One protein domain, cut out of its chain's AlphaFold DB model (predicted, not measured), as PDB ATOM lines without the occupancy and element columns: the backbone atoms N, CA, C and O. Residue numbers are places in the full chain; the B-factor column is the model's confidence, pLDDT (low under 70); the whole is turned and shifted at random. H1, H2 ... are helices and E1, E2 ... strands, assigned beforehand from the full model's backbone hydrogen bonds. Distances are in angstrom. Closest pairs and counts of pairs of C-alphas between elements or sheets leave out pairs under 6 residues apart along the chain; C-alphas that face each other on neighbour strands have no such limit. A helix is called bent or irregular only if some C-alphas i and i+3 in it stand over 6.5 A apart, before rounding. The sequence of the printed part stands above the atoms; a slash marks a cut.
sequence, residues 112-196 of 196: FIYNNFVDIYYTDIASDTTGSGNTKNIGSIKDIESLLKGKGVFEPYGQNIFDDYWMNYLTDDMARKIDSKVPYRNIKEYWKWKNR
ATOM      1  N   PHE A 112     -40.386 -56.048  31.173       86.50
ATOM      2  CA  PHE A 112     -38.914 -56.036  31.152       86.50
ATOM      3  C   PHE A 112     -38.328 -54.954  32.066       86.50
ATOM      4  O   PHE A 112     -37.452 -55.258  32.871       86.50
ATOM      5  N   ILE A 113     -38.825 -53.715  31.971       83.69
ATOM      6  CA  ILE A 113     -38.318 -52.622  32.807       83.69
ATOM      7  C   ILE A 113     -38.623 -52.898  34.285       83.69
ATOM      8  O   ILE A 113     -37.731 -52.766  35.114       83.69
ATOM      9  N   TYR A 114     -39.826 -53.387  34.596       79.94
ATOM     10  CA  TYR A 114     -40.222 -53.755  35.958       79.94
ATOM     11  C   TYR A 114     -39.326 -54.839  36.535       79.94
ATOM     12  O   TYR A 114     -38.672 -54.627  37.545       79.94
ATOM     13  N   ASN A 115     -39.201 -55.965  35.841       82.31
ATOM     14  CA  ASN A 115     -38.471 -57.120  36.347       82.31
ATOM     15  C   ASN A 115     -36.963 -56.864  36.508       82.31
ATOM     16  O   ASN A 115     -36.335 -57.521  37.330       82.31
ATOM     17  N   ASN A 116     -36.368 -55.974  35.704       85.75
ATOM     18  CA  ASN A 116     -34.917 -55.735  35.719       85.75
ATOM     19  C   ASN A 116     -34.509 -54.490  36.514       85.75
ATOM     20  O   ASN A 116     -33.339 -54.346  36.854       85.75
ATOM     21  N   PHE A 117     -35.447 -53.581  36.786       79.12
ATOM     22  CA  PHE A 117     -35.160 -52.285  37.400       79.12
ATOM     23  C   PHE A 117     -36.199 -51.903  38.466       79.12
ATOM     24  O   PHE A 117     -36.467 -50.714  38.664       79.12
ATOM     25  N   VAL A 118     -36.789 -52.900  39.140       74.00
ATOM     26  CA  VAL A 118     -37.795 -52.710  40.204       74.00
ATOM     27  C   VAL A 118     -37.306 -51.722  41.269       74.00
ATOM     28  O   VAL A 118     -37.985 -50.740  41.553       74.00
ATOM     29  N   ASP A 119     -36.056 -51.870  41.709       67.00
ATOM     30  CA  ASP A 119     -35.435 -51.029  42.744       67.00
ATOM     31  C   ASP A 119     -35.035 -49.622  42.259       67.00
ATOM     32  O   ASP A 119     -34.496 -48.826  43.027       67.00
ATOM     33  N   ILE A 120     -35.245 -49.308  40.975       65.19
ATOM     34  CA  ILE A 120     -34.820 -48.039  40.364       65.19
ATOM     35  C   ILE A 120     -36.016 -47.189  39.932       65.19
ATOM     36  O   ILE A 120     -36.011 -45.979  40.153       65.19
ATOM     37  N   TYR A 121     -37.024 -47.791  39.293       65.56
ATOM     38  CA  TYR A 121     -38.108 -47.042  38.643       65.56
ATOM     39  C   TYR A 121     -39.492 -47.227  39.276       65.56
ATOM     40  O   TYR A 121     -40.440 -46.603  38.798       65.56
ATOM     41  N   TYR A 122     -39.635 -48.054  40.317       68.81
ATOM     42  CA  TYR A 122     -40.950 -48.472  40.813       68.81
ATOM     43  C   TYR A 122     -41.220 -48.108  42.278       68.81
ATOM     44  O   TYR A 122     -40.383 -47.561  42.996       68.81
ATOM     45  N   THR A 123     -42.476 -48.324  42.668       69.88
ATOM     46  CA  THR A 123     -43.186 -47.714  43.804       69.88
ATOM     47  C   THR A 123     -42.606 -48.007  45.174       69.88
ATOM     48  O   THR A 123     -42.845 -47.251  46.116       69.88
ATOM     49  N   ASP A 124     -41.835 -49.081  45.283       76.69
ATOM     50  CA  ASP A 124     -41.395 -49.644  46.558       76.69
ATOM     51  C   ASP A 124     -40.437 -48.702  47.287       76.69
ATOM     52  O   ASP A 124     -40.279 -48.779  48.495       76.69
ATOM     53  N   ILE A 125     -39.850 -47.736  46.582       83.56
ATOM     54  CA  ILE A 125     -39.013 -46.685  47.168       83.56
ATOM     55  C   ILE A 125     -39.600 -45.283  46.996       83.56
ATOM     56  O   ILE A 125     -38.935 -44.291  47.301       83.56
ATOM     57  N   ALA A 126     -40.831 -45.164  46.501       87.56
ATOM     58  CA  ALA A 126     -41.432 -43.869  46.232       87.56
ATOM     59  C   ALA A 126     -41.669 -43.068  47.521       87.56
ATOM     60  O   ALA A 126     -42.167 -43.568  48.532       87.56
ATOM     61  N   SER A 127     -41.328 -41.786  47.455       90.38
ATOM     62  CA  SER A 127     -41.713 -40.757  48.417       90.38
ATOM     63  C   SER A 127     -43.040 -40.127  47.996       90.38
ATOM     64  O   SER A 127     -43.444 -40.245  46.844       90.38
ATOM     65  N   ASP A 128     -43.701 -39.411  48.902       92.06
ATOM     66  CA  ASP A 128     -44.894 -38.602  48.625       92.06
ATOM     67  C   ASP A 128     -44.561 -37.179  48.135       92.06
ATOM     68  O   ASP A 128     -45.450 -36.346  47.947       92.06
ATOM     69  N   THR A 129     -43.279 -36.903  47.886       89.00
ATOM     70  CA  THR A 129     -42.772 -35.618  47.393       89.00
ATOM     71  C   THR A 129     -42.066 -35.761  46.050       89.00
ATOM     72  O   THR A 129     -41.570 -36.823  45.680       89.00
ATOM     73  N   THR A 130     -42.028 -34.675  45.276       87.00
ATOM     74  CA  THR A 130     -41.398 -34.665  43.947       87.00
ATOM     75  C   THR A 130     -39.875 -34.780  44.055       87.00
ATOM     76  O   THR A 130     -39.262 -34.053  44.837       87.00
ATOM     77  N   GLY A 131     -39.245 -35.594  43.209       81.69
ATOM     78  CA  GLY A 131     -37.788 -35.764  43.148       81.69
ATOM     79  C   GLY A 131     -37.058 -34.605  42.467       81.69
ATOM     80  O   GLY A 131     -35.858 -34.418  42.648       81.69
ATOM     81  N   SER A 132     -37.778 -33.791  41.694       75.88
ATOM     82  CA  SER A 132     -37.216 -32.638  40.986       75.88
ATOM     83  C   SER A 132     -38.283 -31.567  40.772       75.88
ATOM     84  O   SER A 132     -39.325 -31.853  40.179       75.88
ATOM     85  N   GLY A 133     -38.015 -30.319  41.165       66.50
ATOM     86  CA  GLY A 133     -38.981 -29.228  40.978       66.50
ATOM     87  C   GLY A 133     -39.224 -28.857  39.508       66.50
ATOM     88  O   GLY A 133     -40.314 -28.428  39.143       66.50
ATOM     89  N   ASN A 134     -38.225 -29.043  38.638       63.53
ATOM     90  CA  ASN A 134     -38.255 -28.563  37.254       63.53
ATOM     91  C   ASN A 134     -38.700 -29.626  36.224       63.53
ATOM     92  O   ASN A 134     -39.344 -29.265  35.240       63.53
ATOM     93  N   THR A 135     -38.360 -30.903  36.430       55.22
ATOM     94  CA  THR A 135     -38.761 -32.050  35.591       55.22
ATOM     95  C   THR A 135     -39.969 -32.800  36.136       55.22
ATOM     96  O   THR A 135     -40.488 -33.659  35.440       55.22
ATOM     97  N   LYS A 136     -40.470 -32.420  37.324       76.06
ATOM     98  CA  LYS A 136     -41.706 -32.953  37.923       76.06
ATOM     99  C   LYS A 136     -41.695 -34.484  38.081       76.06
ATOM    100  O   LYS A 136     -42.739 -35.116  38.026       76.06
ATOM    101  N   ASN A 137     -40.514 -35.063  38.309       81.50
ATOM    102  CA  ASN A 137     -40.355 -36.487  38.593       81.50
ATOM    103  C   ASN A 137     -40.891 -36.837  39.988       81.50
ATOM    104  O   ASN A 137     -40.787 -36.029  40.919       81.50
ATOM    105  N   ILE A 138     -41.378 -38.066  40.136       87.25
ATOM    106  CA  ILE A 138     -41.683 -38.694  41.427       87.25
ATOM    107  C   ILE A 138     -40.380 -38.838  42.220       87.25
ATOM    108  O   ILE A 138     -39.336 -39.166  41.656       87.25
ATOM    109  N   GLY A 139     -40.404 -38.495  43.509       87.12
ATOM    110  CA  GLY A 139     -39.235 -38.609  44.377       87.12
ATOM    111  C   GLY A 139     -39.112 -39.996  44.984       87.12
ATOM    112  O   GLY A 139     -40.110 -40.684  45.176       87.12
ATOM    113  N   SER A 140     -37.890 -40.380  45.341       87.44
ATOM    114  CA  SER A 140     -37.644 -41.539  46.194       87.44
ATOM    115  C   SER A 140     -37.529 -41.114  47.658       87.44
ATOM    116  O   SER A 140     -37.221 -39.957  47.977       87.44
ATOM    117  N   ILE A 141     -37.735 -42.062  48.565       89.19
ATOM    118  CA  ILE A 141     -37.264 -41.934  49.943       89.19
ATOM    119  C   ILE A 141     -35.735 -41.755  49.952       89.19
ATOM    120  O   ILE A 141     -35.039 -42.097  48.995       89.19
ATOM    121  N   LYS A 142     -35.211 -41.159  51.026       87.31
ATOM    122  CA  LYS A 142     -33.777 -40.834  51.156       87.31
ATOM    123  C   LYS A 142     -33.050 -41.692  52.186       87.31
ATOM    124  O   LYS A 142     -31.825 -41.690  52.218       87.31
ATOM    125  N   ASP A 143     -33.804 -42.374  53.042       89.62
ATOM    126  CA  ASP A 143     -33.246 -43.243  54.067       89.62
ATOM    127  C   ASP A 143     -32.697 -44.527  53.435       89.62
ATOM    128  O   ASP A 143     -33.426 -45.257  52.765       89.62
ATOM    129  N   ILE A 144     -31.405 -44.788  53.638       85.94
ATOM    130  CA  ILE A 144     -30.682 -45.887  52.981       85.94
ATOM    131  C   ILE A 144     -31.239 -47.245  53.412       85.94
ATOM    132  O   ILE A 144     -31.395 -48.136  52.582       85.94
ATOM    133  N   GLU A 145     -31.553 -47.414  54.697       87.69
ATOM    134  CA  GLU A 145     -32.066 -48.685  55.207       87.69
ATOM    135  C   GLU A 145     -33.441 -49.002  54.609       87.69
ATOM    136  O   GLU A 145     -33.700 -50.132  54.188       87.69
ATOM    137  N   SER A 146     -34.303 -47.993  54.520       85.50
ATOM    138  CA  SER A 146     -35.623 -48.116  53.908       85.50
ATOM    139  C   SER A 146     -35.540 -48.341  52.397       85.50
ATOM    140  O   SER A 146     -36.331 -49.122  51.874       85.50
ATOM    141  N   LEU A 147     -34.565 -47.736  51.704       82.75
ATOM    142  CA  LEU A 147     -34.301 -47.999  50.283       82.75
ATOM    143  C   LEU A 147     -33.945 -49.468  50.046       82.75
ATOM    144  O   LEU A 147     -34.564 -50.117  49.209       82.75
ATOM    145  N   LEU A 148     -33.004 -50.013  50.823       81.12
ATOM    146  CA  LEU A 148     -32.575 -51.414  50.703       81.12
ATOM    147  C   LEU A 148     -33.698 -52.413  51.000       81.12
ATOM    148  O   LEU A 148     -33.652 -53.549  50.539       81.12
ATOM    149  N   LYS A 149     -34.679 -52.006  51.809       85.31
ATOM    150  CA  LYS A 149     -35.818 -52.839  52.205       85.31
ATOM    151  C   LYS A 149     -37.066 -52.614  51.348       85.31
ATOM    152  O   LYS A 149     -38.072 -53.249  51.645       85.31
ATOM    153  N   GLY A 150     -37.033 -51.706  50.366       82.19
ATOM    154  CA  GLY A 150     -38.212 -51.346  49.572       82.19
ATOM    155  C   GLY A 150     -39.363 -50.795  50.422       82.19
ATOM    156  O   GLY A 150     -40.519 -51.126  50.188       82.19
ATOM    157  N   LYS A 151     -39.058 -50.004  51.462       86.81
ATOM    158  CA  LYS A 151     -40.047 -49.456  52.412       86.81
ATOM    159  C   LYS A 151     -40.400 -48.001  52.112       86.81
ATOM    160  O   LYS A 151     -40.180 -47.102  52.924       86.81
ATOM    161  N   GLY A 152     -40.915 -47.775  50.913       87.56
ATOM    162  CA  GLY A 152     -41.436 -46.500  50.435       87.56
ATOM    163  C   GLY A 152     -42.708 -46.075  51.159       87.56
ATOM    164  O   GLY A 152     -43.367 -46.862  51.834       87.56
ATOM    165  N   VAL A 153     -43.093 -44.811  50.977       92.56
ATOM    166  CA  VAL A 153     -44.299 -44.237  51.604       92.56
ATOM    167  C   VAL A 153     -45.567 -44.982  51.177       92.56
ATOM    168  O   VAL A 153     -46.529 -45.050  51.939       92.56
ATOM    169  N   PHE A 154     -45.562 -45.541  49.966       91.62
ATOM    170  CA  PHE A 154     -46.712 -46.208  49.365       91.62
ATOM    171  C   PHE A 154     -46.724 -47.728  49.527       91.62
ATOM    172  O   PHE A 154     -47.754 -48.335  49.238       91.62
ATOM    173  N   GLU A 155     -45.641 -48.338  50.020       89.12
ATOM    174  CA  GLU A 155     -45.556 -49.796  50.199       89.12
ATOM    175  C   GLU A 155     -46.740 -50.362  51.010       89.12
ATOM    176  O   GLU A 155     -47.386 -51.287  50.517       89.12
ATOM    177  N   PRO A 156     -47.168 -49.749  52.137       89.94
ATOM    178  CA  PRO A 156     -48.288 -50.275  52.920       89.94
ATOM    179  C   PRO A 156     -49.659 -50.158  52.236       89.94
ATOM    180  O   PRO A 156     -50.628 -50.760  52.695       89.94
ATOM    181  N   TYR A 157     -49.773 -49.333  51.191       90.06
ATOM    182  CA  TYR A 157     -51.047 -48.981  50.552       90.06
ATOM    183  C   TYR A 157     -51.210 -49.598  49.154       90.06
ATOM    184  O   TYR A 157     -52.322 -49.632  48.623       90.06
ATOM    185  N   GLY A 158     -50.119 -50.097  48.569       86.62
ATOM    186  CA  GLY A 158     -50.097 -50.734  47.259       86.62
ATOM    187  C   GLY A 158     -50.140 -49.763  46.073       86.62
ATOM    188  O   GLY A 158     -50.344 -48.552  46.202       86.62
ATOM    189  N   GLN A 159     -49.963 -50.331  44.877       83.88
ATOM    190  CA  GLN A 159     -49.792 -49.579  43.632       83.88
ATOM    191  C   GLN A 159     -50.999 -48.697  43.275       83.88
ATOM    192  O   GLN A 159     -50.813 -47.567  42.838       83.88
ATOM    193  N   ASN A 160     -52.231 -49.152  43.528       88.44
ATOM    194  CA  ASN A 160     -53.434 -48.376  43.199       88.44
ATOM    195  C   ASN A 160     -53.467 -47.010  43.907       88.44
ATOM    196  O   ASN A 160     -53.906 -46.021  43.325       88.44
ATOM    197  N   ILE A 161     -52.994 -46.948  45.157       92.50
ATOM    198  CA  ILE A 161     -52.925 -45.692  45.915       92.50
ATOM    199  C   ILE A 161     -51.764 -44.827  45.433       92.50
ATOM    200  O   ILE A 161     -51.914 -43.611  45.347       92.50
ATOM    201  N   PHE A 162     -50.628 -45.432  45.082       90.38
ATOM    202  CA  PHE A 162     -49.519 -44.712  44.456       90.38
ATOM    203  C   PHE A 162     -49.945 -44.042  43.141       90.38
ATOM    204  O   PHE A 162     -49.711 -42.845  42.965       90.38
ATOM    205  N   ASP A 163     -50.597 -44.793  42.249       88.69
ATOM    206  CA  ASP A 163     -51.030 -44.303  40.941       88.69
ATOM    207  C   ASP A 163     -52.056 -43.175  41.111       88.69
ATOM    208  O   ASP A 163     -51.887 -42.089  40.556       88.69
ATOM    209  N   ASP A 164     -53.082 -43.373  41.943       92.38
ATOM    210  CA  ASP A 164     -54.096 -42.347  42.205       92.38
ATOM    211  C   ASP A 164     -53.503 -41.089  42.869       92.38
ATOM    212  O   ASP A 164     -53.848 -39.969  42.477       92.38
ATOM    213  N   TYR A 165     -52.560 -41.248  43.808       93.75
ATOM    214  CA  TYR A 165     -51.848 -40.126  44.417       93.75
ATOM    215  C   TYR A 165     -51.072 -39.322  43.374       93.75
ATOM    216  O   TYR A 165     -51.165 -38.098  43.357       93.75
ATOM    217  N   TRP A 166     -50.292 -39.959  42.504       91.56
ATOM    218  CA  TRP A 166     -49.433 -39.228  41.569       91.56
ATOM    219  C   TRP A 166     -50.171 -38.702  40.340       91.56
ATOM    220  O   TRP A 166     -49.810 -37.635  39.846       91.56
ATOM    221  N   MET A 167     -51.242 -39.367  39.898       90.81
ATOM    222  CA  MET A 167     -52.106 -38.862  38.823       90.81
ATOM    223  C   MET A 167     -52.855 -37.584  39.218       90.81
ATOM    224  O   MET A 167     -53.079 -36.724  38.369       90.81
ATOM    225  N   ASN A 168     -53.214 -37.433  40.497       92.00
ATOM    226  CA  ASN A 168     -53.938 -36.259  41.000       92.00
ATOM    227  C   ASN A 168     -53.027 -35.226  41.700       92.00
ATOM    228  O   ASN A 168     -53.502 -34.180  42.153       92.00
ATOM    229  N   TYR A 169     -51.716 -35.486  41.794       92.06
ATOM    230  CA  TYR A 169     -50.773 -34.592  42.466       92.06
ATOM    231  C   TYR A 169     -50.524 -33.328  41.637       92.06
ATOM    232  O   TYR A 169     -50.074 -33.387  40.492       92.06
ATOM    233  N   LEU A 170     -50.726 -32.156  42.246       91.12
ATOM    234  CA  LEU A 170     -50.462 -30.864  41.614       91.12
ATOM    235  C   LEU A 170     -49.399 -30.080  42.381       91.12
ATOM    236  O   LEU A 170     -49.526 -29.828  43.576       91.12
ATOM    237  N   THR A 171     -48.377 -29.599  41.669       88.69
ATOM    238  CA  THR A 171     -47.519 -28.524  42.190       88.69
ATOM    239  C   THR A 171     -48.216 -27.170  42.067       88.69
ATOM    240  O   THR A 171     -49.128 -27.002  41.259       88.69
ATOM    241  N   ASP A 172     -47.737 -26.157  42.791       88.69
ATOM    242  CA  ASP A 172     -48.298 -24.798  42.723       88.69
ATOM    243  C   ASP A 172     -48.259 -24.193  41.305       88.69
ATOM    244  O   ASP A 172     -49.120 -23.406  40.922       88.69
ATOM    245  N   ASP A 173     -47.264 -24.548  40.486       87.38
ATOM    246  CA  ASP A 173     -47.218 -24.157  39.070       87.38
ATOM    247  C   ASP A 173     -48.263 -24.894  38.221       87.38
ATOM    248  O   ASP A 173     -48.879 -24.281  37.355       87.38
ATOM    249  N   MET A 174     -48.468 -26.195  38.458       88.31
ATOM    250  CA  MET A 174     -49.492 -26.965  37.744       88.31
ATOM    251  C   MET A 174     -50.885 -26.441  38.072       88.31
ATOM    252  O   MET A 174     -51.634 -26.122  37.159       88.31
ATOM    253  N   ALA A 175     -51.184 -26.297  39.364       89.75
ATOM    254  CA  ALA A 175     -52.468 -25.827  39.864       89.75
ATOM    255  C   ALA A 175     -52.819 -24.450  39.277       89.75
ATOM    256  O   ALA A 175     -53.890 -24.284  38.703       89.75
ATOM    257  N   ARG A 176     -51.867 -23.502  39.274       90.38
ATOM    258  CA  ARG A 176     -52.053 -22.179  38.649       90.38
ATOM    259  C   ARG A 176     -52.351 -22.237  37.149       90.38
ATOM    260  O   ARG A 176     -53.123 -21.420  36.666       90.38
ATOM    261  N   LYS A 177     -51.744 -23.163  36.400       88.88
ATOM    262  CA  LYS A 177     -51.949 -23.281  34.942       88.88
ATOM    263  C   LYS A 177     -53.341 -23.765  34.556       88.88
ATOM    264  O   LYS A 177     -53.768 -23.491  33.442       88.88
ATOM    265  N   ILE A 178     -54.007 -24.483  35.452       89.19
ATOM    266  CA  ILE A 178     -55.352 -25.024  35.236       89.19
ATOM    267  C   ILE A 178     -56.400 -24.338  36.122       89.19
ATOM    268  O   ILE A 178     -57.477 -24.889  36.316       89.19
ATOM    269  N   ASP A 179     -56.060 -23.176  36.692       91.19
ATOM    270  CA  ASP A 179     -56.896 -22.411  37.628       91.19
ATOM    271  C   ASP A 179     -57.509 -23.265  38.756       91.19
ATOM    272  O   ASP A 179     -58.683 -23.179  39.104       91.19
ATOM    273  N   SER A 180     -56.684 -24.145  39.323       91.31
ATOM    274  CA  SER A 180     -57.057 -25.054  40.404       91.31
ATOM    275  C   SER A 180     -56.265 -24.757  41.678       91.31
ATOM    276  O   SER A 180     -55.227 -24.092  41.664       91.31
ATOM    277  N   LYS A 181     -56.744 -25.278  42.812       92.94
ATOM    278  CA  LYS A 181     -56.004 -25.297  44.081       92.94
ATOM    279  C   LYS A 181     -55.234 -26.608  44.207       92.94
ATOM    280  O   LYS A 181     -55.678 -27.643  43.726       92.94
ATOM    281  N   VAL A 182     -54.106 -26.579  44.914       93.81
ATOM    282  CA  VAL A 182     -53.375 -27.806  45.262       93.81
ATOM    283  C   VAL A 182     -54.229 -28.637  46.237       93.81
ATOM    284  O   VAL A 182     -54.558 -28.123  47.309       93.81
ATOM    285  N   PRO A 183     -54.603 -29.886  45.893       93.56
ATOM    286  CA  PRO A 183     -55.514 -30.692  46.709       93.56
ATOM    287  C   PRO A 183     -54.839 -31.278  47.961       93.56
ATOM    288  O   PRO A 183     -55.472 -31.357  49.015       93.56
ATOM    289  N   TYR A 184     -53.560 -31.654  47.857       96.19
ATOM    290  CA  TYR A 184     -52.720 -32.206  48.927       96.19
ATOM    291  C   TYR A 184     -51.231 -32.059  48.576       96.19
ATOM    292  O   TYR A 184     -50.881 -31.851  47.414       96.19
ATOM    293  N   ARG A 185     -50.348 -32.171  49.577       94.00
ATOM    294  CA  ARG A 185     -48.879 -32.103  49.409       94.00
ATOM    295  C   ARG A 185     -48.109 -33.317  49.928       94.00
ATOM    296  O   ARG A 185     -46.897 -33.380  49.757       94.00
ATOM    297  N   ASN A 186     -48.786 -34.213  50.630       94.81
ATOM    298  CA  ASN A 186     -48.211 -35.395  51.266       94.81
ATOM    299  C   ASN A 186     -49.298 -36.462  51.432       94.81
ATOM    300  O   ASN A 186     -50.495 -36.166  51.333       94.81
ATOM    301  N   ILE A 187     -48.894 -37.695  51.740       94.50
ATOM    302  CA  ILE A 187     -49.818 -38.835  51.848       94.50
ATOM    303  C   ILE A 187     -50.898 -38.622  52.923       94.50
ATOM    304  O   ILE A 187     -52.042 -39.046  52.773       94.50
ATOM    305  N   LYS A 188     -50.580 -37.895  54.000       95.31
ATOM    306  CA  LYS A 188     -51.531 -37.597  55.082       95.31
ATOM    307  C   LYS A 188     -52.634 -36.639  54.627       95.31
ATOM    308  O   LYS A 188     -53.791 -36.801  55.014       95.31
ATOM    309  N   GLU A 189     -52.291 -35.621  53.847       96.69
ATOM    310  CA  GLU A 189     -53.262 -34.700  53.253       96.69
ATOM    311  C   GLU A 189     -54.085 -35.366  52.155       96.69
ATOM    312  O   GLU A 189     -55.285 -35.114  52.082       96.69
ATOM    313  N   TYR A 190     -53.478 -36.256  51.369       96.56
ATOM    314  CA  TYR A 190     -54.180 -37.051  50.365       96.56
ATOM    315  C   TYR A 190     -55.349 -37.830  50.976       96.56
ATOM    316  O   TYR A 190     -56.476 -37.728  50.498       96.56
ATOM    317  N   TRP A 191     -55.128 -38.509  52.105       96.12
ATOM    318  CA  TRP A 191     -56.206 -39.218  52.798       96.12
ATOM    319  C   TRP A 191     -57.303 -38.284  53.318       96.12
ATOM    320  O   TRP A 191     -58.476 -38.649  53.328       96.12
ATOM    321  N   LYS A 192     -56.962 -37.055  53.721       95.31
ATOM    322  CA  LYS A 192     -57.977 -36.049  54.078       95.31
ATOM    323  C   LYS A 192     -58.757 -35.561  52.864       95.31
ATOM    324  O   LYS A 192     -59.906 -35.178  53.026       95.31
ATOM    325  N   TRP A 193     -58.128 -35.508  51.695       94.56
ATOM    326  CA  TRP A 193     -58.762 -35.096  50.450       94.56
ATOM    327  C   TRP A 193     -59.688 -36.186  49.895       94.56
ATOM    328  O   TRP A 193     -60.811 -35.866  49.533       94.56
ATOM    329  N   LYS A 194     -59.275 -37.460  49.922       91.62
ATOM    330  CA  LYS A 194     -60.104 -38.600  49.484       91.62
ATOM    331  C   LYS A 194     -61.361 -38.829  50.319       91.62
ATOM    332  O   LYS A 194     -62.333 -39.361  49.803       91.62
ATOM    333  N   ASN A 195     -61.325 -38.457  51.597       86.50
ATOM    334  CA  ASN A 195     -62.438 -38.630  52.534       86.50
ATOM    335  C   ASN A 195     -63.385 -37.410  52.603       86.50
ATOM    336  O   ASN A 195     -64.165 -37.311  53.550       86.50
ATOM    337  N   ARG A 196     -63.278 -36.452  51.674       73.44
ATOM    338  CA  ARG A 196     -64.189 -35.302  51.533       73.44
ATOM    339  C   ARG A 196     -65.212 -35.567  50.445       73.44
ATOM    340  O   ARG A 196     -66.352 -35.099  50.639       73.44
TER     341      ARG A 196
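What this domain is: This is residues 112 to 196 of the 196 residues of an uncharacterized protein of Candidatus Poribacteria bacterium (UniProt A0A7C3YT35). A small two-stranded hairpin, E1 and E2, lies in the middle of the domain, with five short helices spread round it that do not form a bundle. H3 and H5 come close to the hairpin and to each other, about at right angles; H1 and H2 lie toward one end of the longest axis and H4 toward the other. The printed part has 85 residues with five named helices and two named strands, in the order H1 E1 E2 H2 H3 H4 H5; the sheet is E1 - E2, antiparallel, and the class is mostly helix. The whole is compact, with a radius of gyration of the C-alphas of 13.6 A, and its spans are 40 by 29 by 25 A.

How they stand to each other: H1, residues 112 to 121, is irregular, with C-alphas 116 and 119 8.5 A apart, and a tight link joins it to E1, residues 126 to 130. E1 and E2, residues 138 to 140, form a hairpin with a short link, antiparallel at 125 degrees between their directions. N 127 and O 139, 2.8 A apart, and N 139 and O 129, 3.0 A apart, are within hydrogen-bond range. H2, residues 144 to 148, follows E2 by a tight link. H1 and H2 are apart, but only just, the closest C-alphas being 8.2 A apart. H3, residues 159 to 167, is near E1, with 7 pairs of C-alphas within 10 A. The closest C-alphas of E2 and H3, those of Ile 138 and Trp 166, are 7.8 A apart. H4, residues 172 to 177, is apart from H3, E1 and E2, among others. H5, residues 187 to 194, comes nearest to E1 at the C-alphas of Asp 128 and Ile 187, 5.9 A apart. H3 and H5 are close but not clearly touching; their closest C-alphas, of Tyr 165 and Tyr 190, are 7.1 A apart, and their lines are about perpendicular at 81 degrees. In H2, H3, H4 and H5 every O i to N i+4 pair is within hydrogen-bond range; in H1, 4 of 6 are.

Where its parts are: H1 begins at C-alpha 112 (-38.914, -56.036, 31.152) and is 11.7 A long. E1 is 9.5 A long and begins at C-alpha 126 (-41.432, -43.869, 46.232); E2 is 6.9 A and H2 6.3 A. H3 is 12.0 A, H4 8.7 A and H5 10.6 A, ending at C-alpha 194 (-60.104, -38.600, 49.484).

The domain as a whole: The C-alphas farthest apart, of Glu 145 and Asp 179, are 40.2 A apart. The printed part has no cut, and none of its links is long. It ends at Arg 196, the chain's last residue. The mean pLDDT of the printed part is 86.1; residues 119 to 123 and 133 to 135 are under 70.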